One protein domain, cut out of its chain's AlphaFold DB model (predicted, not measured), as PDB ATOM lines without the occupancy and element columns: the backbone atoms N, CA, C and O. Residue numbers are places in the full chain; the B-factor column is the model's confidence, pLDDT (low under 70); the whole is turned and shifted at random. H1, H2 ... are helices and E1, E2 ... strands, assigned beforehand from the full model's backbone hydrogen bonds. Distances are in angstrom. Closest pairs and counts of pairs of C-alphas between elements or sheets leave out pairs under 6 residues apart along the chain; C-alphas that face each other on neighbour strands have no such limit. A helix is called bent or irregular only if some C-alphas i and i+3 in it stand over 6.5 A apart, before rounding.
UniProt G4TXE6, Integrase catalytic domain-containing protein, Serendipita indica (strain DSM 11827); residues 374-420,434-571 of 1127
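What this domain is: This is residues 374 to 420 and 434 to 571 of the 1127 residues of the protein "Integrase catalytic domain-containing protein" of Serendipita indica (strain DSM 11827) (UniProt G4TXE6). Two long helices, H5 and H6, cross in the middle; H5 reaches from there to a small sheet of E1 and E2, with H4 at that end. H3 packs on H5, H7 on the last residues of H6, and H1 and H2 lie toward the other end. The printed part has 185 residues, mostly helix in class with under half in named elements, in the order H1 H2 H3 E1 E2 H4 H5 H6 H7. It is compact, radius of gyration of the C-alphas 18.0 A, spanning 56 by 38 by 32 A.

How they stand to each other: Start at E1, residues 439 to 441, and E2, residues 469 to 472, parallel neighbours with N 439 and O 469 within hydrogen-bond range at 2.9 A. The closest C-alphas of E1 and H5, residues 506 to 526, are Phe 440 and Val 508, 5.7 A. H3, residues 413 to 419, touches residues 517 to 525 of H5 alone, closest C-alphas Gly 418 and Thr 521, 4.5 A. The hub, H6, residues 530 to 547, touches H5 at a steep tilt of 63 degrees, closest C-alphas Thr 519 and Ala 536, 5.0 A. H6 touches H7, residues 555 to 560, closest C-alphas Asn 545 and Pro 555, 5.1 A. H6 only just touches H2, residues 385 to 393, with 3 pairs of C-alphas within 8 A, closest Leu 391 and Ala 547, 7.4 A. H2 touches H1, residues 374 to 379, closest C-alphas His 377 and Gln 385, 6.2 A. H4, residues 481 to 490, touches no helix. Every O i to N i+4 pair is within hydrogen-bond range in H1, H2, H3, H4, H5 and H7; H6 has 11 of 14.

Where its parts are: Find C-alpha 374 of H1 at (44.222, 67.162, -34.498). From C-alpha 506 at (41.085, 37.031, -33.067) H5 runs 29.8 A. H6, 24.7 A, has a kink of 33 degrees near residue 537 and is irregular: C-alphas 531 and 534 are 7.2 A apart.

The domain as a whole: The C-alphas farthest apart, Ser 404 and Lys 481, are 56.5 A apart. Residues 421 to 433 are not printed, a gap of 32.9 A between C-alphas 420 and 434. The links H2 to H3, E1 to E2 and H4 to H5 are long. In the printed part 42 residues have pLDDT under 70, among them 497 to 506.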
ATOM      1  N   GLU A 374      43.041  67.777 -33.887       81.75
ATOM      2  CA  GLU A 374      44.222  67.162 -34.498       81.75
ATOM      3  C   GLU A 374      45.341  67.005 -33.462       81.75
ATOM      4  O   GLU A 374      45.922  65.928 -33.327       81.75
ATOM      5  N   LEU A 375      45.564  68.017 -32.617       83.88
ATOM      6  CA  LEU A 375      46.489  67.871 -31.491       83.88
ATOM      7  C   LEU A 375      46.061  66.737 -30.542       83.88
ATOM      8  O   LEU A 375      46.898  65.941 -30.111       83.88
ATOM      9  N   TRP A 376      44.762  66.609 -30.246       85.81
ATOM     10  CA  TRP A 376      44.265  65.505 -29.414       85.81
ATOM     11  C   TRP A 376      44.247  64.147 -30.127       85.81
ATOM     12  O   TRP A 376      44.532  63.144 -29.474       85.81
ATOM     13  N   HIS A 377      44.010  64.089 -31.442       87.00
ATOM     14  CA  HIS A 377      44.215  62.882 -32.254       87.00
ATOM     15  C   HIS A 377      45.635  62.339 -32.048       87.00
ATOM     16  O   HIS A 377      45.803  61.187 -31.639       87.00
ATOM     17  N   ARG A 378      46.648  63.196 -32.229       86.50
ATOM     18  CA  ARG A 378      48.072  62.847 -32.124       86.50
ATOM     19  C   ARG A 378      48.487  62.487 -30.689       86.50
ATOM     20  O   ARG A 378      49.046  61.410 -30.473       86.50
ATOM     21  N   ARG A 379      48.111  63.298 -29.685       86.31
ATOM     22  CA  ARG A 379      48.350  63.022 -28.244       86.31
ATOM     23  C   ARG A 379      47.745  61.704 -27.745       86.31
ATOM     24  O   ARG A 379      48.266  61.126 -26.797       86.31
ATOM     25  N   LEU A 380      46.659  61.226 -28.358       86.31
ATOM     26  CA  LEU A 380      46.003  59.955 -28.019       86.31
ATOM     27  C   LEU A 380      46.525  58.760 -28.849       86.31
ATOM     28  O   LEU A 380      45.846  57.740 -28.952       86.31
ATOM     29  N   GLY A 381      47.706  58.871 -29.470       83.25
ATOM     30  CA  GLY A 381      48.296  57.780 -30.259       83.25
ATOM     31  C   GLY A 381      47.678  57.642 -31.647       83.25
ATOM     32  O   GLY A 381      47.529  56.531 -32.174       83.25
ATOM     33  N   HIS A 382      47.293  58.778 -32.234       85.94
ATOM     34  CA  HIS A 382      46.547  58.861 -33.489       85.94
ATOM     35  C   HIS A 382      45.219  58.103 -33.389       85.94
ATOM     36  O   HIS A 382      44.889  57.248 -34.219       85.94
ATOM     37  N   PHE A 383      44.484  58.341 -32.301       84.62
ATOM     38  CA  PHE A 383      43.200  57.690 -32.052       84.62
ATOM     39  C   PHE A 383      42.138  58.211 -33.024       84.62
ATOM     40  O   PHE A 383      42.094  59.406 -33.300       84.62
ATOM     41  N   HIS A 384      41.292  57.325 -33.562       80.75
ATOM     42  CA  HIS A 384      40.355  57.656 -34.646       80.75
ATOM     43  C   HIS A 384      39.557  58.935 -34.350       80.75
ATOM     44  O   HIS A 384      39.021  59.071 -33.250       80.75
ATOM     45  N   GLN A 385      39.456  59.849 -35.320       78.19
ATOM     46  CA  GLN A 385      38.934  61.206 -35.105       78.19
ATOM     47  C   GLN A 385      37.497  61.200 -34.539       78.19
ATOM     48  O   GLN A 385      37.246  61.840 -33.519       78.19
ATOM     49  N   ASP A 386      36.592  60.368 -35.078       78.81
ATOM     50  CA  ASP A 386      35.245  60.163 -34.498       78.81
ATOM     51  C   ASP A 386      35.279  59.641 -33.051       78.81
ATOM     52  O   ASP A 386      34.383  59.916 -32.260       78.81
ATOM     53  N   GLY A 387      36.311  58.873 -32.694       81.94
ATOM     54  CA  GLY A 387      36.528  58.368 -31.343       81.94
ATOM     55  C   GLY A 387      36.902  59.481 -30.368       81.94
ATOM     56  O   GLY A 387      36.359  59.518 -29.268       81.94
ATOM     57  N   VAL A 388      37.757  60.424 -30.780       83.06
ATOM     58  CA  VAL A 388      38.046  61.646 -30.007       83.06
ATOM     59  C   VAL A 388      36.757  62.451 -29.807       83.06
ATOM     60  O   VAL A 388      36.446  62.859 -28.689       83.06
ATOM     61  N   ASP A 389      35.950  62.593 -30.861       81.12
ATOM     62  CA  ASP A 389      34.662  63.290 -30.801       81.12
ATOM     63  C   ASP A 389      33.647  62.573 -29.879       81.12
ATOM     64  O   ASP A 389      32.900  63.238 -29.165       81.12
ATOM     65  N   ILE A 390      33.654  61.235 -29.800       83.88
ATOM     66  CA  ILE A 390      32.865  60.458 -28.821       83.88
ATOM     67  C   ILE A 390      33.324  60.731 -27.381       83.88
ATOM     68  O   ILE A 390      32.474  60.959 -26.517       83.88
ATOM     69  N   LEU A 391      34.636  60.746 -27.106       84.94
ATOM     70  CA  LEU A 391      35.163  61.041 -25.762       84.94
ATOM     71  C   LEU A 391      34.731  62.429 -25.273       84.94
ATOM     72  O   LEU A 391      34.359  62.575 -24.109       84.94
ATOM     73  N   ILE A 392      34.729  63.419 -26.175       83.56
ATOM     74  CA  ILE A 392      34.268  64.788 -25.908       83.56
ATOM     75  C   ILE A 392      32.752  64.815 -25.670       83.56
ATOM     76  O   ILE A 392      32.301  65.280 -24.625       83.56
ATOM     77  N   ARG A 393      31.949  64.293 -26.611       82.31
ATOM     78  CA  ARG A 393      30.470  64.352 -26.560       82.31
ATOM     79  C   ARG A 393      29.873  63.649 -25.338       82.31
ATOM     80  O   ARG A 393      28.811  64.055 -24.878       82.31
ATOM     81  N   HIS A 394      30.533  62.605 -24.837       81.44
ATOM     82  CA  HIS A 394      30.082  61.821 -23.684       81.44
ATOM     83  C   HIS A 394      30.883  62.097 -22.396       81.44
ATOM     84  O   HIS A 394      30.630  61.446 -21.387       81.44
ATOM     85  N   ASN A 395      31.812  63.064 -22.414       83.44
ATOM     86  CA  ASN A 395      32.637  63.488 -21.274       83.44
ATOM     87  C   ASN A 395      33.357  62.324 -20.552       83.44
ATOM     88  O   ASN A 395      33.338  62.216 -19.327       83.44
ATOM     89  N   LEU A 396      33.973  61.425 -21.329       86.56
ATOM     90  CA  LEU A 396      34.539  60.152 -20.847       86.56
ATOM     91  C   LEU A 396      36.004  60.245 -20.380       86.56
ATOM     92  O   LEU A 396      36.599  59.234 -20.006       86.56
ATOM     93  N   VAL A 397      36.602  61.440 -20.429       85.88
ATOM     94  CA  VAL A 397      38.000  61.702 -20.050       85.88
ATOM     95  C   VAL A 397      38.130  63.049 -19.346       85.88
ATOM     96  O   VAL A 397      37.537  64.043 -19.755       85.88
ATOM     97  N   ASN A 398      38.956  63.098 -18.307       83.38
ATOM     98  CA  ASN A 398      39.224  64.308 -17.539       83.38
ATOM     99  C   ASN A 398      40.400  65.100 -18.142       83.38
ATOM    100  O   ASN A 398      41.454  64.546 -18.455       83.38
ATOM    101  N   GLY A 399      40.244  66.419 -18.273       74.50
ATOM    102  CA  GLY A 399      41.320  67.328 -18.696       74.50
ATOM    103  C   GLY A 399      41.523  67.496 -20.209       74.50
ATOM    104  O   GLY A 399      42.388  68.274 -20.603       74.50
ATOM    105  N   LEU A 400      40.718  66.849 -21.062       83.69
ATOM    106  CA  LEU A 400      40.680  67.171 -22.493       83.69
ATOM    107  C   LEU A 400      40.052  68.564 -22.668       83.69
ATOM    108  O   LEU A 400      38.868  68.765 -22.406       83.69
ATOM    109  N   LYS A 401      40.863  69.537 -23.088       79.88
ATOM    110  CA  LYS A 401      40.469  70.936 -23.320       79.88
ATOM    111  C   LYS A 401      40.576  71.242 -24.812       79.88
ATOM    112  O   LYS A 401      41.578  70.871 -25.419       79.88
ATOM    113  N   LEU A 402      39.586  71.937 -25.374       79.88
ATOM    114  CA  LEU A 402      39.641  72.477 -26.733       79.88
ATOM    115  C   LEU A 402      39.603  74.009 -26.703       79.88
ATOM    116  O   LEU A 402      38.742  74.580 -26.035       79.88
ATOM    117  N   ASP A 403      40.500  74.660 -27.445       71.00
ATOM    118  CA  ASP A 403      40.457  76.106 -27.731       71.00
ATOM    119  C   ASP A 403      39.910  76.418 -29.135       71.00
ATOM    120  O   ASP A 403      39.497  77.545 -29.416       71.00
ATOM    121  N   SER A 404      39.854  75.407 -30.005       67.12
ATOM    122  CA  SER A 404      39.526  75.550 -31.417       67.12
ATOM    123  C   SER A 404      38.604  74.426 -31.883       67.12
ATOM    124  O   SER A 404      38.849  73.239 -31.672       67.12
ATOM    125  N   ASN A 405      37.539  74.818 -32.584       62.69
ATOM    126  CA  ASN A 405      36.588  73.903 -33.215       62.69
ATOM    127  C   ASN A 405      37.012  73.460 -34.626       62.69
ATOM    128  O   ASN A 405      36.187  72.893 -35.347       62.69
ATOM    129  N   ALA A 406      38.270  73.697 -35.017       61.91
ATOM    130  CA  ALA A 406      38.819  73.241 -36.289       61.91
ATOM    131  C   ALA A 406      38.540  71.746 -36.529       61.91
ATOM    132  O   ALA A 406      38.497  70.924 -35.599       61.91
ATOM    133  N   LYS A 407      38.319  71.402 -37.799       58.25
ATOM    134  CA  LYS A 407      38.295  70.007 -38.235       58.25
ATOM    135  C   LYS A 407      39.740  69.564 -38.495       58.25
ATOM    136  O   LYS A 407      40.489  70.357 -39.066       58.25
ATOM    137  N   PRO A 408      40.121  68.352 -38.067       63.81
ATOM    138  CA  PRO A 408      41.425  67.786 -38.386       63.81
ATOM    139  C   PRO A 408      41.524  67.476 -39.887       63.81
ATOM    140  O   PRO A 408      40.509  67.448 -40.592       63.81
ATOM    141  N   ASP A 409      42.739  67.224 -40.368       61.50
ATOM    142  CA  ASP A 409      42.960  66.815 -41.754       61.50
ATOM    143  C   ASP A 409      42.396  65.392 -41.985       61.50
ATOM    144  O   ASP A 409      42.615  64.505 -41.149       61.50
ATOM    145  N   PRO A 410      41.663  65.123 -43.084       62.25
ATOM    146  CA  PRO A 410      41.272  63.759 -43.450       62.25
ATOM    147  C   PRO A 410      42.459  62.831 -43.795       62.25
ATOM    148  O   PRO A 410      42.267  61.616 -43.865       62.25
ATOM    149  N   ILE A 411      43.664  63.364 -44.027       64.31
ATOM    150  CA  ILE A 411      44.868  62.647 -44.472       64.31
ATOM    151  C   ILE A 411      45.987  62.791 -43.426       64.31
ATOM    152  O   ILE A 411      46.936  63.557 -43.571       64.31
ATOM    153  N   CYS A 412      45.925  61.983 -42.367       75.31
ATOM    154  CA  CYS A 412      47.033  61.845 -41.419       75.31
ATOM    155  C   CYS A 412      48.078  60.841 -41.953       75.31
ATOM    156  O   CYS A 412      47.848  59.627 -41.964       75.31
ATOM    157  N   ALA A 413      49.243  61.328 -42.398       75.69
ATOM    158  CA  ALA A 413      50.287  60.488 -42.999       75.69
ATOM    159  C   ALA A 413      50.842  59.387 -42.059       75.69
ATOM    160  O   ALA A 413      50.944  58.241 -42.509       75.69
ATOM    161  N   PRO A 414      51.104  59.634 -40.754       79.44
ATOM    162  CA  PRO A 414      51.425  58.564 -39.804       79.44
ATOM    163  C   PRO A 414      50.317  57.504 -39.676       79.44
ATOM    164  O   PRO A 414      50.622  56.313 -39.612       79.44
ATOM    165  N   CYS A 415      49.034  57.894 -39.695       81.12
ATOM    166  CA  CYS A 415      47.921  56.934 -39.728       81.12
ATOM    167  C   CYS A 415      47.931  56.070 -40.990       81.12
ATOM    168  O   CYS A 415      47.608  54.888 -40.917       81.12
ATOM    169  N   ILE A 416      48.287  56.633 -42.145       75.69
ATOM    170  CA  ILE A 416      48.378  55.872 -43.395       75.69
ATOM    171  C   ILE A 416      49.522  54.856 -43.294       75.69
ATOM    172  O   ILE A 416      49.285  53.661 -43.468       75.69
ATOM    173  N   ALA A 417      50.719  55.297 -42.900       71.94
ATOM    174  CA  ALA A 417      51.889  54.432 -42.741       71.94
ATOM    175  C   ALA A 417      51.693  53.310 -41.700       71.94
ATOM    176  O   ALA A 417      52.175  52.197 -41.897       71.94
ATOM    177  N   GLY A 418      50.988  53.590 -40.597       68.38
ATOM    178  CA  GLY A 418      50.798  52.637 -39.502       68.38
ATOM    179  C   GLY A 418      49.494  51.833 -39.517       68.38
ATOM    180  O   GLY A 418      49.439  50.811 -38.839       68.38
ATOM    181  N   LYS A 419      48.434  52.279 -40.214       74.12
ATOM    182  CA  LYS A 419      47.055  51.761 -40.026       74.12
ATOM    183  C   LYS A 419      46.267  51.515 -41.327       74.12
ATOM    184  O   LYS A 419      45.131  51.036 -41.262       74.12
ATOM    185  N   GLN A 420      46.820  51.811 -42.510       63.31
ATOM    186  CA  GLN A 420      46.132  51.570 -43.788       63.31
ATOM    187  C   GLN A 420      45.945  50.064 -44.043       63.31
ATOM    188  O   GLN A 420      46.902  49.325 -44.262       63.31
ATOM    189  N   THR A 434      31.409  39.980 -16.964       55.81
ATOM    190  CA  THR A 434      32.202  40.759 -16.008       55.81
ATOM    191  C   THR A 434      33.670  40.908 -16.445       55.81
ATOM    192  O   THR A 434      34.177  40.136 -17.267       55.81
ATOM    193  N   PRO A 435      34.389  41.945 -15.962       61.72
ATOM    194  CA  PRO A 435      35.823  42.080 -16.204       61.72
ATOM    195  C   PRO A 435      36.603  40.879 -15.650       61.72
ATOM    196  O   PRO A 435      36.254  40.341 -14.607       61.72
ATOM    197  N   LEU A 436      37.680  40.484 -16.338       67.75
ATOM    198  CA  LEU A 436      38.540  39.329 -16.013       67.75
ATOM    199  C   LEU A 436      37.901  37.925 -16.082       67.75
ATOM    200  O   LEU A 436      38.635  36.951 -15.916       67.75
ATOM    201  N   ASP A 437      36.620  37.794 -16.459       69.00
ATOM    202  CA  ASP A 437      35.966  36.505 -16.773       69.00
ATOM    203  C   ASP A 437      36.808  35.615 -17.703       69.00
ATOM    204  O   ASP A 437      36.807  34.395 -17.575       69.00
ATOM    205  N   ARG A 438      37.484  36.222 -18.689       71.06
ATOM    206  CA  ARG A 438      38.333  35.545 -19.677       71.06
ATOM    207  C   ARG A 438      39.338  36.524 -20.279       71.06
ATOM    208  O   ARG A 438      38.954  37.423 -21.031       71.06
ATOM    209  N   VAL A 439      40.621  36.335 -19.981       73.69
ATOM    210  CA  VAL A 439      41.733  37.117 -20.546       73.69
ATOM    211  C   VAL A 439      42.401  36.339 -21.677       73.69
ATOM    212  O   VAL A 439      42.603  35.135 -21.564       73.69
ATOM    213  N   PHE A 440      42.726  37.034 -22.768       76.56
ATOM    214  CA  PHE A 440      43.355  36.465 -23.962       76.56
ATOM    215  C   PHE A 440      44.827  36.916 -24.026       76.56
ATOM    216  O   PHE A 440      45.085  38.105 -23.826       76.56
ATOM    217  N   ILE A 441      45.765  36.005 -24.299       74.19
ATOM    218  CA  ILE A 441      47.224  36.231 -24.272       74.19
ATOM    219  C   ILE A 441      47.903  35.680 -25.545       74.19
ATOM    220  O   ILE A 441      47.382  34.765 -26.181       74.19
ATOM    221  N   ASP A 442      49.007  36.308 -25.958       76.62
ATOM    222  CA  ASP A 442      49.760  36.067 -27.207       76.62
ATOM    223  C   ASP A 442      51.107  36.826 -27.108       76.62
ATOM    224  O   ASP A 442      51.117  37.990 -26.678       76.62
ATOM    225  N   LEU A 443      52.231  36.179 -27.449       76.69
ATOM    226  CA  LEU A 443      53.589  36.733 -27.348       76.69
ATOM    227  C   LEU A 443      54.059  37.245 -28.712       76.69
ATOM    228  O   LEU A 443      54.330  36.486 -29.639       76.69
ATOM    229  N   LYS A 444      54.244  38.561 -28.838       75.31
ATOM    230  CA  LYS A 444      54.550  39.173 -30.128       75.31
ATOM    231  C   LYS A 444      56.046  39.391 -30.345       75.31
ATOM    232  O   LYS A 444      56.643  40.279 -29.743       75.31
ATOM    233  N   GLY A 445      56.633  38.623 -31.261       71.75
ATOM    234  CA  GLY A 445      58.004  38.785 -31.758       71.75
ATOM    235  C   GLY A 445      58.431  37.608 -32.654       71.75
ATOM    236  O   GLY A 445      57.558  36.852 -33.082       71.75
ATOM    237  N   PRO A 446      59.736  37.444 -32.943       69.75
ATOM    238  CA  PRO A 446      60.800  38.399 -32.651       69.75
ATOM    239  C   PRO A 446      60.677  39.670 -33.506       69.75
ATOM    240  O   PRO A 446      60.312  39.624 -34.679       69.75
ATOM    241  N   VAL A 447      61.000  40.822 -32.926       71.12
ATOM    242  CA  VAL A 447      61.166  42.088 -33.649       71.12
ATOM    243  C   VAL A 447      62.608  42.172 -34.152       71.12
ATOM    244  O   VAL A 447      63.546  41.996 -33.377       71.12
ATOM    245  N   ASN A 448      62.794  42.479 -35.440       68.69
ATOM    246  CA  ASN A 448      64.114  42.508 -36.097       68.69
ATOM    247  C   ASN A 448      65.089  43.567 -35.538       68.69
ATOM    248  O   ASN A 448      66.274  43.534 -35.861       68.69
ATOM    249  N   ALA A 449      64.606  44.503 -34.719       64.69
ATOM    250  CA  ALA A 449      65.415  45.467 -33.981       64.69
ATOM    251  C   ALA A 449      65.289  45.209 -32.472       64.69
ATOM    252  O   ALA A 449      64.183  45.033 -31.961       64.69
ATOM    253  N   GLU A 450      66.409  45.230 -31.752       73.25
ATOM    254  CA  GLU A 450      66.425  45.161 -30.285       73.25
ATOM    255  C   GLU A 450      65.864  46.455 -29.678       73.25
ATOM    256  O   GLU A 450      66.189  47.552 -30.138       73.25
ATOM    257  N   SER A 451      65.007  46.341 -28.657       72.44
ATOM    258  CA  SER A 451      64.411  47.521 -28.024       72.44
ATOM    259  C   SER A 451      65.396  48.264 -27.116       72.44
ATOM    260  O   SER A 451      66.184  47.653 -26.402       72.44
ATOM    261  N   MET A 452      65.333  49.592 -27.073       65.62
ATOM    262  CA  MET A 452      66.050  50.386 -26.073       65.62
ATOM    263  C   MET A 452      65.160  50.645 -24.844       65.62
ATOM    264  O   MET A 452      63.967  50.920 -25.005       65.62
ATOM    265  N   PRO A 453      65.709  50.592 -23.614       53.88
ATOM    266  CA  PRO A 453      67.081  50.189 -23.267       53.88
ATOM    267  C   PRO A 453      67.282  48.661 -23.147       53.88
ATOM    268  O   PRO A 453      68.411  48.187 -23.204       53.88
ATOM    269  N   HIS A 454      66.205  47.887 -22.972       59.41
ATOM    270  CA  HIS A 454      66.240  46.516 -22.429       59.41
ATOM    271  C   HIS A 454      66.679  45.402 -23.407       59.41
ATOM    272  O   HIS A 454      66.630  44.228 -23.052       59.41
ATOM    273  N   ARG A 455      67.036  45.741 -24.651       70.19
ATOM    274  CA  ARG A 455      67.355  44.832 -25.774       70.19
ATOM    275  C   ARG A 455      66.323  43.732 -26.043       70.19
ATOM    276  O   ARG A 455      66.637  42.691 -26.620       70.19
ATOM    277  N   ALA A 456      65.065  43.961 -25.663       71.38
ATOM    278  CA  ALA A 456      64.012  42.971 -25.846       71.38
ATOM    279  C   ALA A 456      63.726  42.744 -27.339       71.38
ATOM    280  O   ALA A 456      63.846  43.663 -28.154       71.38
ATOM    281  N   LYS A 457      63.302  41.520 -27.674       77.38
ATOM    282  CA  LYS A 457      62.861  41.112 -29.024       77.38
ATOM    283  C   LYS A 457      61.383  40.722 -29.078       77.38
ATOM    284  O   LYS A 457      60.859  40.540 -30.167       77.38
ATOM    285  N   TYR A 458      60.707  40.623 -27.935       78.94
ATOM    286  CA  TYR A 458      59.315  40.185 -27.825       78.94
ATOM    287  C   TYR A 458      58.526  41.123 -26.906       78.94
ATOM    288  O   TYR A 458      59.115  41.748 -26.019       78.94
ATOM    289  N   TRP A 459      57.206  41.202 -27.082       74.81
ATOM    290  CA  TRP A 459      56.304  41.887 -26.155       74.81
ATOM    291  C   TRP A 459      55.056  41.067 -25.832       74.81
ATOM    292  O   TRP A 459      54.558  40.304 -26.654       74.81
ATOM    293  N   MET A 460      54.520  41.268 -24.631       79.56
ATOM    294  CA  MET A 460      53.304  40.624 -24.138       79.56
ATOM    295  C   MET A 460      52.557  41.598 -23.224       79.56
ATOM    296  O   MET A 460      53.179  42.413 -22.543       79.56
ATOM    297  N   ALA A 461      51.226  41.530 -23.210       70.19
ATOM    298  CA  ALA A 461      50.386  42.338 -22.330       70.19
ATOM    299  C   ALA A 461      49.837  41.478 -21.182       70.19
ATOM    300  O   ALA A 461      49.179  40.468 -21.421       70.19
ATOM    301  N   MET A 462      50.085  41.894 -19.938       64.38
ATOM    302  CA  MET A 462      49.603  41.232 -18.720       64.38
ATOM    303  C   MET A 462      49.014  42.258 -17.741       64.38
ATOM    304  O   MET A 462      49.119  43.468 -17.953       64.38
ATOM    305  N   THR A 463      48.384  41.780 -16.668       65.00
ATOM    306  CA  THR A 463      47.827  42.605 -15.586       65.00
ATOM    307  C   THR A 463      48.226  42.047 -14.221       65.00
ATOM    308  O   THR A 463      48.473  40.853 -14.089       65.00
ATOM    309  N   HIS A 464      48.279  42.913 -13.206       56.66
ATOM    310  CA  HIS A 464      48.667  42.558 -11.836       56.66
ATOM    311  C   HIS A 464      47.507  42.014 -10.979       56.66
ATOM    312  O   HIS A 464      47.725  41.666  -9.822       56.66
ATOM    313  N   GLN A 465      46.275  41.953 -11.501       64.56
ATOM    314  CA  GLN A 465      45.153  41.332 -10.785       64.56
ATOM    315  C   GLN A 465      44.995  39.849 -11.134       64.56
ATOM    316  O   GLN A 465      45.240  39.424 -12.263       64.56
ATOM    317  N   ARG A 466      44.561  39.069 -10.136       62.84
ATOM    318  CA  ARG A 466      44.412  37.613 -10.217       62.84
ATOM    319  C   ARG A 466      43.392  37.227 -11.291       62.84
ATOM    320  O   ARG A 466      42.240  37.648 -11.242       62.84
ATOM    321  N   LEU A 467      43.829  36.410 -12.246       72.69
ATOM    322  CA  LEU A 467      43.004  35.939 -13.357       72.69
ATOM    323  C   LEU A 467      42.159  34.729 -12.945       72.69
ATOM    324  O   LEU A 467      42.618  33.899 -12.163       72.69
ATOM    325  N   VAL A 468      40.954  34.606 -13.508       69.56
ATOM    326  CA  VAL A 468      40.095  33.421 -13.322       69.56
ATOM    327  C   VAL A 468      40.251  32.460 -14.501       69.56
ATOM    328  O   VAL A 468      40.576  31.292 -14.295       69.56
ATOM    329  N   HIS A 469      40.116  32.963 -15.736       73.25
ATOM    330  CA  HIS A 469      40.373  32.195 -16.958       73.25
ATOM    331  C   HIS A 469      41.384  32.893 -17.879       73.25
ATOM    332  O   HIS A 469      41.248  34.083 -18.183       73.25
ATOM    333  N   LEU A 470      42.369  32.130 -18.360       76.50
ATOM    334  CA  LEU A 470      43.411  32.562 -19.296       76.50
ATOM    335  C   LEU A 470      43.308  31.764 -20.602       76.50
ATOM    336  O   LEU A 470      43.130  30.549 -20.569       76.50
ATOM    337  N   ARG A 471      43.424  32.442 -21.744       77.00
ATOM    338  CA  ARG A 471      43.260  31.863 -23.082       77.00
ATOM    339  C   ARG A 471      44.374  32.303 -24.019       77.00
ATOM    340  O   ARG A 471      44.498  33.486 -24.308       77.00
ATOM    341  N   ASP A 472      45.152  31.350 -24.496       76.81
ATOM    342  CA  ASP A 472      46.288  31.551 -25.400       76.81
ATOM    343  C   ASP A 472      45.993  31.049 -26.825       76.81
ATOM    344  O   ASP A 472      45.040  30.295 -27.060       76.81
ATOM    345  N   ASP A 473      46.815  31.510 -27.775       71.12
ATOM    346  CA  ASP A 473      46.746  31.202 -29.213       71.12
ATOM    347  C   ASP A 473      47.101  29.756 -29.555       71.12
ATOM    348  O   ASP A 473      46.814  29.323 -30.674       71.12
ATOM    349  N   LYS A 474      47.682  29.044 -28.578       65.75
ATOM    350  CA  LYS A 474      48.365  27.754 -28.681       65.75
ATOM    351  C   LYS A 474      49.881  27.806 -28.982       65.75
ATOM    352  O   LYS A 474      50.434  26.851 -29.529       65.75
ATOM    353  N   GLY A 475      50.555  28.884 -28.576       61.66
ATOM    354  CA  GLY A 475      52.005  29.084 -28.651       61.66
ATOM    355  C   GLY A 475      52.852  28.162 -27.754       61.66
ATOM    356  O   GLY A 475      52.449  27.727 -26.674       61.66
ATOM    357  N   GLY A 476      54.077  27.880 -28.201       61.41
ATOM    358  CA  GLY A 476      55.032  26.990 -27.523       61.41
ATOM    359  C   GLY A 476      55.750  27.665 -26.352       61.41
ATOM    360  O   GLY A 476      56.130  27.005 -25.392       61.41
ATOM    361  N   GLU A 477      55.852  28.989 -26.417       66.25
ATOM    362  CA  GLU A 477      56.302  29.911 -25.378       66.25
ATOM    363  C   GLU A 477      55.404  29.909 -24.130       66.25
ATOM    364  O   GLU A 477      55.881  30.133 -23.021       66.25
ATOM    365  N   PHE A 478      54.113  29.610 -24.301       65.50
ATOM    366  CA  PHE A 478      53.177  29.384 -23.202       65.50
ATOM    367  C   PHE A 478      53.222  27.930 -22.726       65.50
ATOM    368  O   PHE A 478      52.962  27.659 -21.556       65.50
ATOM    369  N   SER A 479      53.627  27.012 -23.611       66.81
ATOM    370  CA  SER A 479      53.655  25.563 -23.396       66.81
ATOM    371  C   SER A 479      54.853  25.047 -22.579       66.81
ATOM    372  O   SER A 479      55.357  23.945 -22.829       66.81
ATOM    373  N   GLY A 480      55.313  25.843 -21.612       72.62
ATOM    374  CA  GLY A 480      56.320  25.475 -20.614       72.62
ATOM    375  C   GLY A 480      55.671  24.973 -19.322       72.62
ATOM    376  O   GLY A 480      54.735  25.585 -18.804       72.62
ATOM    377  N   LYS A 481      56.192  23.876 -18.757       71.50
ATOM    378  CA  LYS A 481      55.615  23.238 -17.557       71.50
ATOM    379  C   LYS A 481      55.635  24.147 -16.330       71.50
ATOM    380  O   LYS A 481      54.768  24.033 -15.470       71.50
ATOM    381  N   GLU A 482      56.602  25.050 -16.249       72.31
ATOM    382  CA  GLU A 482      56.716  26.074 -15.216       72.31
ATOM    383  C   GLU A 482      55.520  27.036 -15.254       72.31
ATOM    384  O   GLU A 482      54.992  27.403 -14.204       72.31
ATOM    385  N   PHE A 483      55.044  27.401 -16.453       74.06
ATOM    386  CA  PHE A 483      53.899  28.296 -16.627       74.06
ATOM    387  C   PHE A 483      52.567  27.586 -16.335       74.06
ATOM    388  O   PHE A 483      51.684  28.172 -15.711       74.06
ATOM    389  N   ASP A 484      52.453  26.293 -16.655       74.00
ATOM    390  CA  ASP A 484      51.327  25.460 -16.208       74.00
ATOM    391  C   ASP A 484      51.286  25.318 -14.686       74.00
ATOM    392  O   ASP A 484      50.244  25.529 -14.065       74.00
ATOM    393  N   GLN A 485      52.429  25.014 -14.065       76.81
ATOM    394  CA  GLN A 485      52.546  24.890 -12.614       76.81
ATOM    395  C   GLN A 485      52.224  26.225 -11.914       76.81
ATOM    396  O   GLN A 485      51.544  26.233 -10.881       76.81
ATOM    397  N   TYR A 486      52.646  27.356 -12.494       79.19
ATOM    398  CA  TYR A 486      52.258  28.706 -12.072       79.19
ATOM    399  C   TYR A 486      50.745  28.944 -12.192       79.19
ATOM    400  O   TYR A 486      50.114  29.352 -11.218       79.19
ATOM    401  N   CYS A 487      50.121  28.650 -13.336       79.56
ATOM    402  CA  CYS A 487      48.679  28.841 -13.500       79.56
ATOM    403  C   CYS A 487      47.860  27.956 -12.549       79.56
ATOM    404  O   CYS A 487      46.933  28.455 -11.911       79.56
ATOM    405  N   ILE A 488      48.236  26.684 -12.375       79.19
ATOM    406  CA  ILE A 488      47.579  25.754 -11.442       79.19
ATOM    407  C   ILE A 488      47.690  26.263  -9.995       79.19
ATOM    408  O   ILE A 488      46.683  26.318  -9.291       79.19
ATOM    409  N   SER A 489      48.880  26.685  -9.555       74.88
ATOM    410  CA  SER A 489      49.101  27.193  -8.188       74.88
ATOM    411  C   SER A 489      48.451  28.559  -7.927       74.88
ATOM    412  O   SER A 489      47.925  28.791  -6.839       74.88
ATOM    413  N   ALA A 490      48.382  29.435  -8.932       75.75
ATOM    414  CA  ALA A 490      47.647  30.697  -8.859       75.75
ATOM    415  C   ALA A 490      46.112  30.513  -8.909       75.75
ATOM    416  O   ALA A 490      45.366  31.429  -8.540       75.75
ATOM    417  N   GLY A 491      45.621  29.338  -9.322       76.56
ATOM    418  CA  GLY A 491      44.197  29.036  -9.512       76.56
ATOM    419  C   GLY A 491      43.611  29.577 -10.824       76.56
ATOM    420  O   GLY A 491      42.410  29.823 -10.899       76.56
ATOM    421  N   ILE A 492      44.453  29.791 -11.838       81.06
ATOM    422  CA  ILE A 492      44.085  30.309 -13.158       81.06
ATOM    423  C   ILE A 492      43.684  29.135 -14.062       81.06
ATOM    424  O   ILE A 492      44.506  28.283 -14.398       81.06
ATOM    425  N   THR A 493      42.428  29.103 -14.505       77.50
ATOM    426  CA  THR A 493      41.920  28.056 -15.404       77.50
ATOM    427  C   THR A 493      42.322  28.353 -16.851       77.50
ATOM    428  O   THR A 493      41.908  29.367 -17.414       77.50
ATOM    429  N   ARG A 494      43.115  27.478 -17.485       76.50
ATOM    430  CA  ARG A 494      43.589  27.683 -18.866       76.50
ATOM    431  C   ARG A 494      42.632  27.099 -19.915       76.50
ATOM    432  O   ARG A 494      42.170  25.969 -19.796       76.50
ATOM    433  N   GLU A 495      42.361  27.865 -20.968       75.25
ATOM    434  CA  GLU A 495      41.408  27.554 -22.038       75.25
ATOM    435  C   GLU A 495      41.992  27.884 -23.423       75.25
ATOM    436  O   GLU A 495      41.949  29.031 -23.856       75.25
ATOM    437  N   ARG A 496      42.509  26.907 -24.165       72.25
ATOM    438  CA  ARG A 496      43.386  27.191 -25.320       72.25
ATOM    439  C   ARG A 496      42.681  26.997 -26.675       72.25
ATOM    440  O   ARG A 496      41.908  26.049 -26.826       72.25
ATOM    441  N   THR A 497      42.940  27.841 -27.680       65.62
ATOM    442  CA  THR A 497      42.073  28.007 -28.881       65.62
ATOM    443  C   THR A 497      42.199  26.959 -29.997       65.62
ATOM    444  O   THR A 497      43.275  26.777 -30.532       65.62
ATOM    445  N   ILE A 498      41.128  26.268 -30.405       59.47
ATOM    446  CA  ILE A 498      41.201  25.055 -31.262       59.47
ATOM    447  C   ILE A 498      41.973  25.270 -32.590       59.47
ATOM    448  O   ILE A 498      41.823  26.292 -33.262       59.47
ATOM    449  N   VAL A 499      42.778  24.268 -32.979       46.59
ATOM    450  CA  VAL A 499      43.611  24.253 -34.200       46.59
ATOM    451  C   VAL A 499      42.798  24.591 -35.442       46.59
ATOM    452  O   VAL A 499      41.658  24.154 -35.578       46.59
ATOM    453  N   ALA A 500      43.402  25.360 -36.349       39.19
ATOM    454  CA  ALA A 500      42.776  25.843 -37.580       39.19
ATOM    455  C   ALA A 500      41.478  26.657 -37.371       39.19
ATOM    456  O   ALA A 500      40.782  26.931 -38.344       39.19
ATOM    457  N   THR A 501      41.189  27.108 -36.139       49.75
ATOM    458  CA  THR A 501      40.121  28.079 -35.841       49.75
ATOM    459  C   THR A 501      40.687  29.399 -35.286       49.75
ATOM    460  O   THR A 501      40.433  29.748 -34.127       49.75
ATOM    461  N   PRO A 502      41.469  30.169 -36.079       48.44
ATOM    462  CA  PRO A 502      42.032  31.454 -35.637       48.44
ATOM    463  C   PRO A 502      40.951  32.422 -35.119       48.44
ATOM    464  O   PRO A 502      41.214  33.245 -34.244       48.44
ATOM    465  N   GLU A 503      39.692  32.255 -35.557       53.16
ATOM    466  CA  GLU A 503      38.475  32.878 -35.005       53.16
ATOM    467  C   GLU A 503      38.491  33.009 -33.482       53.16
ATOM    468  O   GLU A 503      38.066  34.037 -32.950       53.16
ATOM    469  N   GLN A 504      38.971  31.973 -32.793       57.41
ATOM    470  CA  GLN A 504      38.929  31.883 -31.344       57.41
ATOM    471  C   GLN A 504      39.931  32.816 -30.650       57.41
ATOM    472  O   GLN A 504      39.620  33.261 -29.543       57.41
ATOM    473  N   ASN A 505      41.068  33.157 -31.279       68.19
ATOM    474  CA  ASN A 505      42.064  34.078 -30.708       68.19
ATOM    475  C   ASN A 505      42.149  35.456 -31.393       68.19
ATOM    476  O   ASN A 505      42.838  36.350 -30.892       68.19
ATOM    477  N   ARG A 506      41.315  35.711 -32.420       65.25
ATOM    478  CA  ARG A 506      41.085  37.031 -33.067       65.25
ATOM    479  C   ARG A 506      40.895  38.228 -32.114       65.25
ATOM    480  O   ARG A 506      40.916  39.371 -32.574       65.25
ATOM    481  N   ARG A 507      40.645  38.020 -30.813       71.06
ATOM    482  CA  ARG A 507      40.592  39.088 -29.797       71.06
ATOM    483  C   ARG A 507      41.983  39.621 -29.433       71.06
ATOM    484  O   ARG A 507      42.153  40.838 -29.475       71.06
ATOM    485  N   VAL A 508      42.962  38.761 -29.136       72.88
ATOM    486  CA  VAL A 508      44.330  39.209 -28.811       72.88
ATOM    487  C   VAL A 508      45.186  39.407 -30.059       72.88
ATOM    488  O   VAL A 508      45.905  40.398 -30.104       72.88
ATOM    489  N   GLU A 509      44.973  38.647 -31.144       72.50
ATOM    490  CA  GLU A 509      45.555  38.976 -32.462       72.50
ATOM    491  C   GLU A 509      45.258  40.434 -32.854       72.50
ATOM    492  O   GLU A 509      46.102  41.149 -33.392       72.50
ATOM    493  N   ARG A 510      44.024  40.891 -32.591       72.75
ATOM    494  CA  ARG A 510      43.580  42.264 -32.849       72.75
ATOM    495  C   ARG A 510      44.201  43.256 -31.870       72.75
ATOM    496  O   ARG A 510      44.505  44.365 -32.291       72.75
ATOM    497  N   ALA A 511      44.412  42.877 -30.609       77.50
ATOM    498  CA  ALA A 511      45.122  43.711 -29.642       77.50
ATOM    499  C   ALA A 511      46.597  43.893 -30.041       77.50
ATOM    500  O   ALA A 511      47.042  45.027 -30.197       77.50
ATOM    501  N   ASN A 512      47.324  42.806 -30.318       80.62
ATOM    502  CA  ASN A 512      48.718  42.850 -30.765       80.62
ATOM    503  C   ASN A 512      48.882  43.547 -32.121       80.62
ATOM    504  O   ASN A 512      49.861  44.266 -32.320       80.62
ATOM    505  N   ARG A 513      47.897  43.435 -33.023       78.81
ATOM    506  CA  ARG A 513      47.844  44.243 -34.248       78.81
ATOM    507  C   ARG A 513      47.676  45.734 -33.949       78.81
ATOM    508  O   ARG A 513      48.473  46.515 -34.440       78.81
ATOM    509  N   TRP A 514      46.732  46.126 -33.090       80.12
ATOM    510  CA  TRP A 514      46.542  47.532 -32.696       80.12
ATOM    511  C   TRP A 514      47.759  48.121 -31.965       80.12
ATOM    512  O   TRP A 514      48.071  49.298 -32.147       80.12
ATOM    513  N   ILE A 515      48.472  47.310 -31.177       84.31
ATOM    514  CA  ILE A 515      49.740  47.699 -30.546       84.31
ATOM    515  C   ILE A 515      50.821  47.910 -31.615       84.31
ATOM    516  O   ILE A 515      51.487  48.943 -31.587       84.31
ATOM    517  N   ALA A 516      50.969  47.000 -32.582       84.38
ATOM    518  CA  ALA A 516      51.932  47.139 -33.677       84.38
ATOM    519  C   ALA A 516      51.624  48.349 -34.583       84.38
ATOM    520  O   ALA A 516      52.503  49.175 -34.814       84.38
ATOM    521  N   GLU A 517      50.373  48.503 -35.025       87.00
ATOM    522  CA  GLU A 517      49.885  49.625 -35.842       87.00
ATOM    523  C   GLU A 517      50.149  50.979 -35.148       87.00
ATOM    524  O   GLU A 517      50.691  51.909 -35.751       87.00
ATOM    525  N   GLY A 518      49.844  51.093 -33.847       84.75
ATOM    526  CA  GLY A 518      50.143  52.290 -33.048       84.75
ATOM    527  C   GLY A 518      51.641  52.529 -32.819       84.75
ATOM    528  O   GLY A 518      52.092  53.672 -32.882       84.75
ATOM    529  N   THR A 519      52.426  51.462 -32.638       86.38
ATOM    530  CA  THR A 519      53.892  51.521 -32.498       86.38
ATOM    531  C   THR A 519      54.547  52.059 -33.769       86.38
ATOM    532  O   THR A 519      55.342  52.992 -33.691       86.38
ATOM    533  N   ILE A 520      54.163  51.532 -34.939       86.31
ATOM    534  CA  ILE A 520      54.627  52.015 -36.248       86.31
ATOM    535  C   ILE A 520      54.250  53.489 -36.411       86.31
ATOM    536  O   ILE A 520      55.127  54.312 -36.651       86.31
ATOM    537  N   THR A 521      52.980  53.839 -36.172       86.19
ATOM    538  CA  THR A 521      52.484  55.225 -36.276       86.19
ATOM    539  C   THR A 521      53.345  56.213 -35.473       86.19
ATOM    540  O   THR A 521      53.738  57.256 -35.990       86.19
ATOM    541  N   LYS A 522      53.680  55.871 -34.220       86.94
ATOM    542  CA  LYS A 522      54.500  56.706 -33.326       86.94
ATOM    543  C   LYS A 522      55.951  56.842 -33.779       86.94
ATOM    544  O   LYS A 522      56.515  57.931 -33.675       86.94
ATOM    545  N   LEU A 523      56.566  55.762 -34.260       84.88
ATOM    546  CA  LEU A 523      57.939  55.803 -34.774       84.88
ATOM    547  C   LEU A 523      58.019  56.596 -36.086       84.88
ATOM    548  O   LEU A 523      58.944  57.384 -36.250       84.88
ATOM    549  N   THR A 524      57.023  56.464 -36.970       81.31
ATOM    550  CA  THR A 524      56.919  57.262 -38.202       81.31
ATOM    551  C   THR A 524      56.732  58.752 -37.909       81.31
ATOM    552  O   THR A 524      57.400  59.568 -38.528       81.31
ATOM    553  N   GLU A 525      55.868  59.125 -36.959       83.62
ATOM    554  CA  GLU A 525      55.672  60.533 -36.579       83.62
ATOM    555  C   GLU A 525      56.925  61.163 -35.953       83.62
ATOM    556  O   GLU A 525      57.281  62.292 -36.280       83.62
ATOM    557  N   SER A 526      57.584  60.446 -35.041       78.12
ATOM    558  CA  SER A 526      58.732  60.971 -34.290       78.12
ATOM    559  C   SER A 526      60.080  60.821 -35.004       78.12
ATOM    560  O   SER A 526      61.098  61.306 -34.504       78.12
ATOM    561  N   ASN A 527      60.096  60.124 -36.145       76.31
ATOM    562  CA  ASN A 527      61.286  59.689 -36.879       76.31
ATOM    563  C   ASN A 527      62.348  59.008 -35.984       76.31
ATOM    564  O   ASN A 527      63.548  59.085 -36.247       76.31
ATOM    565  N   LEU A 528      61.926  58.368 -34.886       77.50
ATOM    566  CA  LEU A 528      62.840  57.694 -33.966       77.50
ATOM    567  C   LEU A 528      63.284  56.334 -34.532       77.50
ATOM    568  O   LEU A 528      62.476  55.638 -35.154       77.50
ATOM    569  N   PRO A 529      64.544  55.910 -34.292       76.69
ATOM    570  CA  PRO A 529      65.043  54.623 -34.767       76.69
ATOM    571  C   PRO A 529      64.149  53.443 -34.347       76.69
ATOM    572  O   PRO A 529      63.599  53.469 -33.242       76.69
ATOM    573  N   PRO A 530      64.063  52.359 -35.146       80.94
ATOM    574  CA  PRO A 530      63.225  51.199 -34.834       80.94
ATOM    575  C   PRO A 530      63.442  50.597 -33.440       80.94
ATOM    576  O   PRO A 530      62.511  50.042 -32.872       80.94
ATOM    577  N   SER A 531      64.628  50.747 -32.845       76.25
ATOM    578  CA  SER A 531      64.919  50.314 -31.473       76.25
ATOM    579  C   SER A 531      64.065  51.007 -30.395       76.25
ATOM    580  O   SER A 531      63.899  50.468 -29.304       76.25
ATOM    581  N   PHE A 532      63.426  52.147 -30.673       80.62
ATOM    582  CA  PHE A 532      62.475  52.774 -29.744       80.62
ATOM    583  C   PHE A 532      61.104  52.064 -29.688       80.62
ATOM    584  O   PHE A 532      60.235  52.479 -28.911       80.62
ATOM    585  N   TRP A 533      60.897  50.971 -30.445       86.00
ATOM    586  CA  TRP A 533      59.617  50.251 -30.513       86.00
ATOM    587  C   TRP A 533      59.067  49.844 -29.142       86.00
ATOM    588  O   TRP A 533      57.864  49.954 -28.922       86.00
ATOM    589  N   GLY A 534      59.923  49.433 -28.198       80.12
ATOM    590  CA  GLY A 534      59.484  48.993 -26.866       80.12
ATOM    591  C   GLY A 534      58.773  50.102 -26.086       80.12
ATOM    592  O   GLY A 534      57.716  49.884 -25.495       80.12
ATOM    593  N   LEU A 535      59.307  51.323 -26.150       81.50
ATOM    594  CA  LEU A 535      58.712  52.495 -25.511       81.50
ATOM    595  C   LEU A 535      57.445  52.954 -26.252       81.50
ATOM    596  O   LEU A 535      56.446  53.277 -25.608       81.50
ATOM    597  N   ALA A 536      57.444  52.905 -27.588       84.94
ATOM    598  CA  ALA A 536      56.281  53.242 -28.414       84.94
ATOM    599  C   ALA A 536      55.098  52.268 -28.214       84.94
ATOM    600  O   ALA A 536      53.947  52.708 -28.122       84.94
ATOM    601  N   ALA A 537      55.357  50.967 -28.051       84.56
ATOM    602  CA  ALA A 537      54.343  49.967 -27.707       84.56
ATOM    603  C   ALA A 537      53.761  50.213 -26.303       84.56
ATOM    604  O   ALA A 537      52.542  50.250 -26.117       84.56
ATOM    605  N   LEU A 538      54.627  50.475 -25.319       83.12
ATOM    606  CA  LEU A 538      54.228  50.783 -23.944       83.12
ATOM    607  C   LEU A 538      53.421  52.092 -23.824       83.12
ATOM    608  O   LEU A 538      52.524  52.176 -22.974       83.12
ATOM    609  N   ALA A 539      53.706  53.097 -24.657       82.88
ATOM    610  CA  ALA A 539      52.900  54.312 -24.792       82.88
ATOM    611  C   ALA A 539      51.538  54.021 -25.451       82.88
ATOM    612  O   ALA A 539      50.497  54.374 -24.899       82.88
ATOM    613  N   THR A 540      51.529  53.263 -26.553       87.06
ATOM    614  CA  THR A 540      50.303  52.857 -27.268       87.06
ATOM    615  C   THR A 540      49.302  52.153 -26.342       87.06
ATOM    616  O   THR A 540      48.127  52.515 -26.323       87.06
ATOM    617  N   VAL A 541      49.749  51.209 -25.504       86.31
ATOM    618  CA  VAL A 541      48.883  50.540 -24.505       86.31
ATOM    619  C   VAL A 541      48.378  51.517 -23.431       86.31
ATOM    620  O   VAL A 541      47.221  51.447 -23.013       86.31
ATOM    621  N   HIS A 542      49.226  52.451 -22.986       84.75
ATOM    622  CA  HIS A 542      48.878  53.437 -21.957       84.75
ATOM    623  C   HIS A 542      47.766  54.398 -22.412       84.75
ATOM    624  O   HIS A 542      46.876  54.738 -21.626       84.75
ATOM    625  N   GLU A 543      47.806  54.809 -23.677       87.31
ATOM    626  CA  GLU A 543      46.819  55.682 -24.315       87.31
ATOM    627  C   GLU A 543      45.542  54.915 -24.687       87.31
ATOM    628  O   GLU A 543      44.444  55.364 -24.363       87.31
ATOM    629  N   PHE A 544      45.662  53.717 -25.275       86.25
ATOM    630  CA  PHE A 544      44.529  52.873 -25.679       86.25
ATOM    631  C   PHE A 544      43.546  52.621 -24.529       86.25
ATOM    632  O   PHE A 544      42.335  52.771 -24.705       86.25
ATOM    633  N   ASN A 545      44.064  52.312 -23.334       86.12
ATOM    634  CA  ASN A 545      43.249  52.066 -22.140       86.12
ATOM    635  C   ASN A 545      42.470  53.306 -21.663       86.12
ATOM    636  O   ASN A 545      41.490  53.161 -20.935       86.12
ATOM    637  N   ARG A 546      42.883  54.512 -22.075       87.25
ATOM    638  CA  ARG A 546      42.250  55.796 -21.731       87.25
ATOM    639  C   ARG A 546      41.399  56.381 -22.861       87.25
ATOM    640  O   ARG A 546      40.527  57.194 -22.583       87.25
ATOM    641  N   ALA A 547      41.654  55.980 -24.108       83.69
ATOM    642  CA  ALA A 547      41.028  56.554 -25.299       83.69
ATOM    643  C   ALA A 547      39.919  55.680 -25.913       83.69
ATOM    644  O   ALA A 547      38.975  56.210 -26.496       83.69
ATOM    645  N   ARG A 548      39.989  54.343 -25.815       83.12
ATOM    646  CA  ARG A 548      38.892  53.502 -26.325       83.12
ATOM    647  C   ARG A 548      37.659  53.581 -25.432       83.12
ATOM    648  O   ARG A 548      37.759  53.741 -24.224       83.12
ATOM    649  N   VAL A 549      36.498  53.375 -26.052       78.88
ATOM    650  CA  VAL A 549      35.201  53.261 -25.379       78.88
ATOM    651  C   VAL A 549      34.634  51.863 -25.613       78.88
ATOM    652  O   VAL A 549      34.634  51.370 -26.744       78.88
ATOM    653  N   HIS A 550      34.138  51.229 -24.554       74.38
ATOM    654  CA  HIS A 550      33.335  50.011 -24.610       74.38
ATOM    655  C   HIS A 550      32.147  50.148 -23.648       74.38
ATOM    656  O   HIS A 550      32.303  50.639 -22.534       74.38
ATOM    657  N   ASN A 551      30.946  49.775 -24.100       75.69
ATOM    658  CA  ASN A 551      29.698  49.851 -23.327       75.69
ATOM    659  C   ASN A 551      29.475  51.204 -22.604       75.69
ATOM    660  O   ASN A 551      28.964  51.246 -21.491       75.69
ATOM    661  N   GLY A 552      29.870  52.311 -23.245       78.31
ATOM    662  CA  GLY A 552      29.687  53.677 -22.735       78.31
ATOM    663  C   GLY A 552      30.748  54.188 -21.752       78.31
ATOM    664  O   GLY A 552      30.598  55.305 -21.274       78.31
ATOM    665  N   LYS A 553      31.810  53.422 -21.465       81.94
ATOM    666  CA  LYS A 553      32.909  53.790 -20.549       81.94
ATOM    667  C   LYS A 553      34.281  53.499 -21.169       81.94
ATOM    668  O   LYS A 553      34.366  52.794 -22.177       81.94
ATOM    669  N   THR A 554      35.366  53.990 -20.571       86.19
ATOM    670  CA  THR A 554      36.739  53.614 -20.989       86.19
ATOM    671  C   THR A 554      37.216  52.308 -20.319       86.19
ATOM    672  O   THR A 554      36.709  51.957 -19.252       86.19
ATOM    673  N   PRO A 555      38.206  51.570 -20.875       85.19
ATOM    674  CA  PRO A 555      38.846  50.441 -20.191       85.19
ATOM    675  C   PRO A 555      39.448  50.816 -18.829       85.19
ATOM    676  O   PRO A 555      39.346  50.035 -17.889       85.19
ATOM    677  N   TYR A 556      40.035  52.012 -18.704       84.75
ATOM    678  CA  TYR A 556      40.531  52.540 -17.432       84.75
ATOM    679  C   TYR A 556      39.400  52.707 -16.408       84.75
ATOM    680  O   TYR A 556      39.528  52.263 -15.273       84.75
ATOM    681  N   GLU A 557      38.265  53.272 -16.813       85.19
ATOM    682  CA  GLU A 557      37.090  53.454 -15.953       85.19
ATOM    683  C   GLU A 557      36.409  52.122 -15.583       85.19
ATOM    684  O   GLU A 557      35.939  51.961 -14.461       85.19
ATOM    685  N   HIS A 558      36.408  51.129 -16.482       81.19
ATOM    686  CA  HIS A 558      36.016  49.745 -16.161       81.19
ATOM    687  C   HIS A 558      36.926  49.086 -15.106       81.19
ATOM    688  O   HIS A 558      36.505  48.118 -14.476       81.19
ATOM    689  N   TRP A 559      38.159  49.573 -14.933       79.62
ATOM    690  CA  TRP A 559      39.172  48.985 -14.051       79.62
ATOM    691  C   TRP A 559      39.342  49.735 -12.722       79.62
ATOM    692  O   TRP A 559      39.579  49.122 -11.685       79.62
ATOM    693  N   HIS A 560      39.220  51.064 -12.749       80.31
ATOM    694  CA  HIS A 560      39.433  51.959 -11.608       80.31
ATOM    695  C   HIS A 560      38.145  52.622 -11.092       80.31
ATOM    696  O   HIS A 560      38.192  53.340 -10.100       80.31
ATOM    697  N   GLY A 561      37.001  52.426 -11.757       80.38
ATOM    698  CA  GLY A 561      35.709  53.025 -11.397       80.38
ATOM    699  C   GLY A 561      35.511  54.472 -11.872       80.38
ATOM    700  O   GLY A 561      34.371  54.870 -12.112       80.38
ATOM    701  N   GLU A 562      36.594  55.231 -12.064       85.31
ATOM    702  CA  GLU A 562      36.571  56.662 -12.407       85.31
ATOM    703  C   GLU A 562      37.128  56.974 -13.817       85.31
ATOM    704  O   GLU A 562      38.010  56.257 -14.306       85.31
ATOM    705  N   PRO A 563      36.666  58.050 -14.495       85.44
ATOM    706  CA  PRO A 563      37.160  58.424 -15.822       85.44
ATOM    707  C   PRO A 563      38.632  58.895 -15.818       85.44
ATOM    708  O   PRO A 563      39.015  59.735 -14.996       85.44
ATOM    709  N   PRO A 564      39.474  58.428 -16.761       89.12
ATOM    710  CA  PRO A 564      40.903  58.735 -16.779       89.12
ATOM    711  C   PRO A 564      41.199  60.214 -17.042       89.12
ATOM    712  O   PRO A 564      40.604  60.834 -17.922       89.12
ATOM    713  N   SER A 565      42.211  60.752 -16.359       83.50
ATOM    714  CA  SER A 565      42.839  62.019 -16.751       83.50
ATOM    715  C   SER A 565      43.745  61.837 -17.974       83.50
ATOM    716  O   SER A 565      44.513  60.873 -18.042       83.50
ATOM    717  N   VAL A 566      43.678  62.786 -18.915       86.31
ATOM    718  CA  VAL A 566      44.508  62.855 -20.135       86.31
ATOM    719  C   VAL A 566      45.318  64.156 -20.260       86.31
ATOM    720  O   VAL A 566      46.102  64.293 -21.195       86.31
ATOM    721  N   ASP A 567      45.208  65.088 -19.301       79.31
ATOM    722  CA  ASP A 567      45.885  66.410 -19.313       79.31
ATOM    723  C   ASP A 567      47.429  66.315 -19.361       79.31
ATOM    724  O   ASP A 567      48.119  67.241 -19.792       79.31
ATOM    725  N   HIS A 568      47.977  65.167 -18.948       78.88
ATOM    726  CA  HIS A 568      49.408  64.849 -18.934       78.88
ATOM    727  C   HIS A 568      49.929  64.201 -20.232       78.88
ATOM    728  O   HIS A 568      51.134  63.992 -20.354       78.88
ATOM    729  N   LEU A 569      49.061  63.848 -21.190       84.12
ATOM    730  CA  LEU A 569      49.488  63.223 -22.446       84.12
ATOM    731  C   LEU A 569      50.097  64.260 -23.395       84.12
ATOM    732  O   LEU A 569      49.551  65.351 -23.580       84.12
ATOM    733  N   ARG A 570      51.228  63.910 -24.006       86.12
ATOM    734  CA  ARG A 570      51.943  64.703 -25.016       86.12
ATOM    735  C   ARG A 570      52.260  63.812 -26.216       86.12
ATOM    736  O   ARG A 570      52.269  62.589 -26.069       86.12
ATOM    737  N   ILE A 571      52.492  64.391 -27.395       86.75
ATOM    738  CA  ILE A 571      52.843  63.599 -28.587       86.75
ATOM    739  C   ILE A 571      54.134  62.796 -28.332       86.75
ATOM    740  O   ILE A 571      55.123  63.317 -27.820       86.75
TER     741      ILE A 571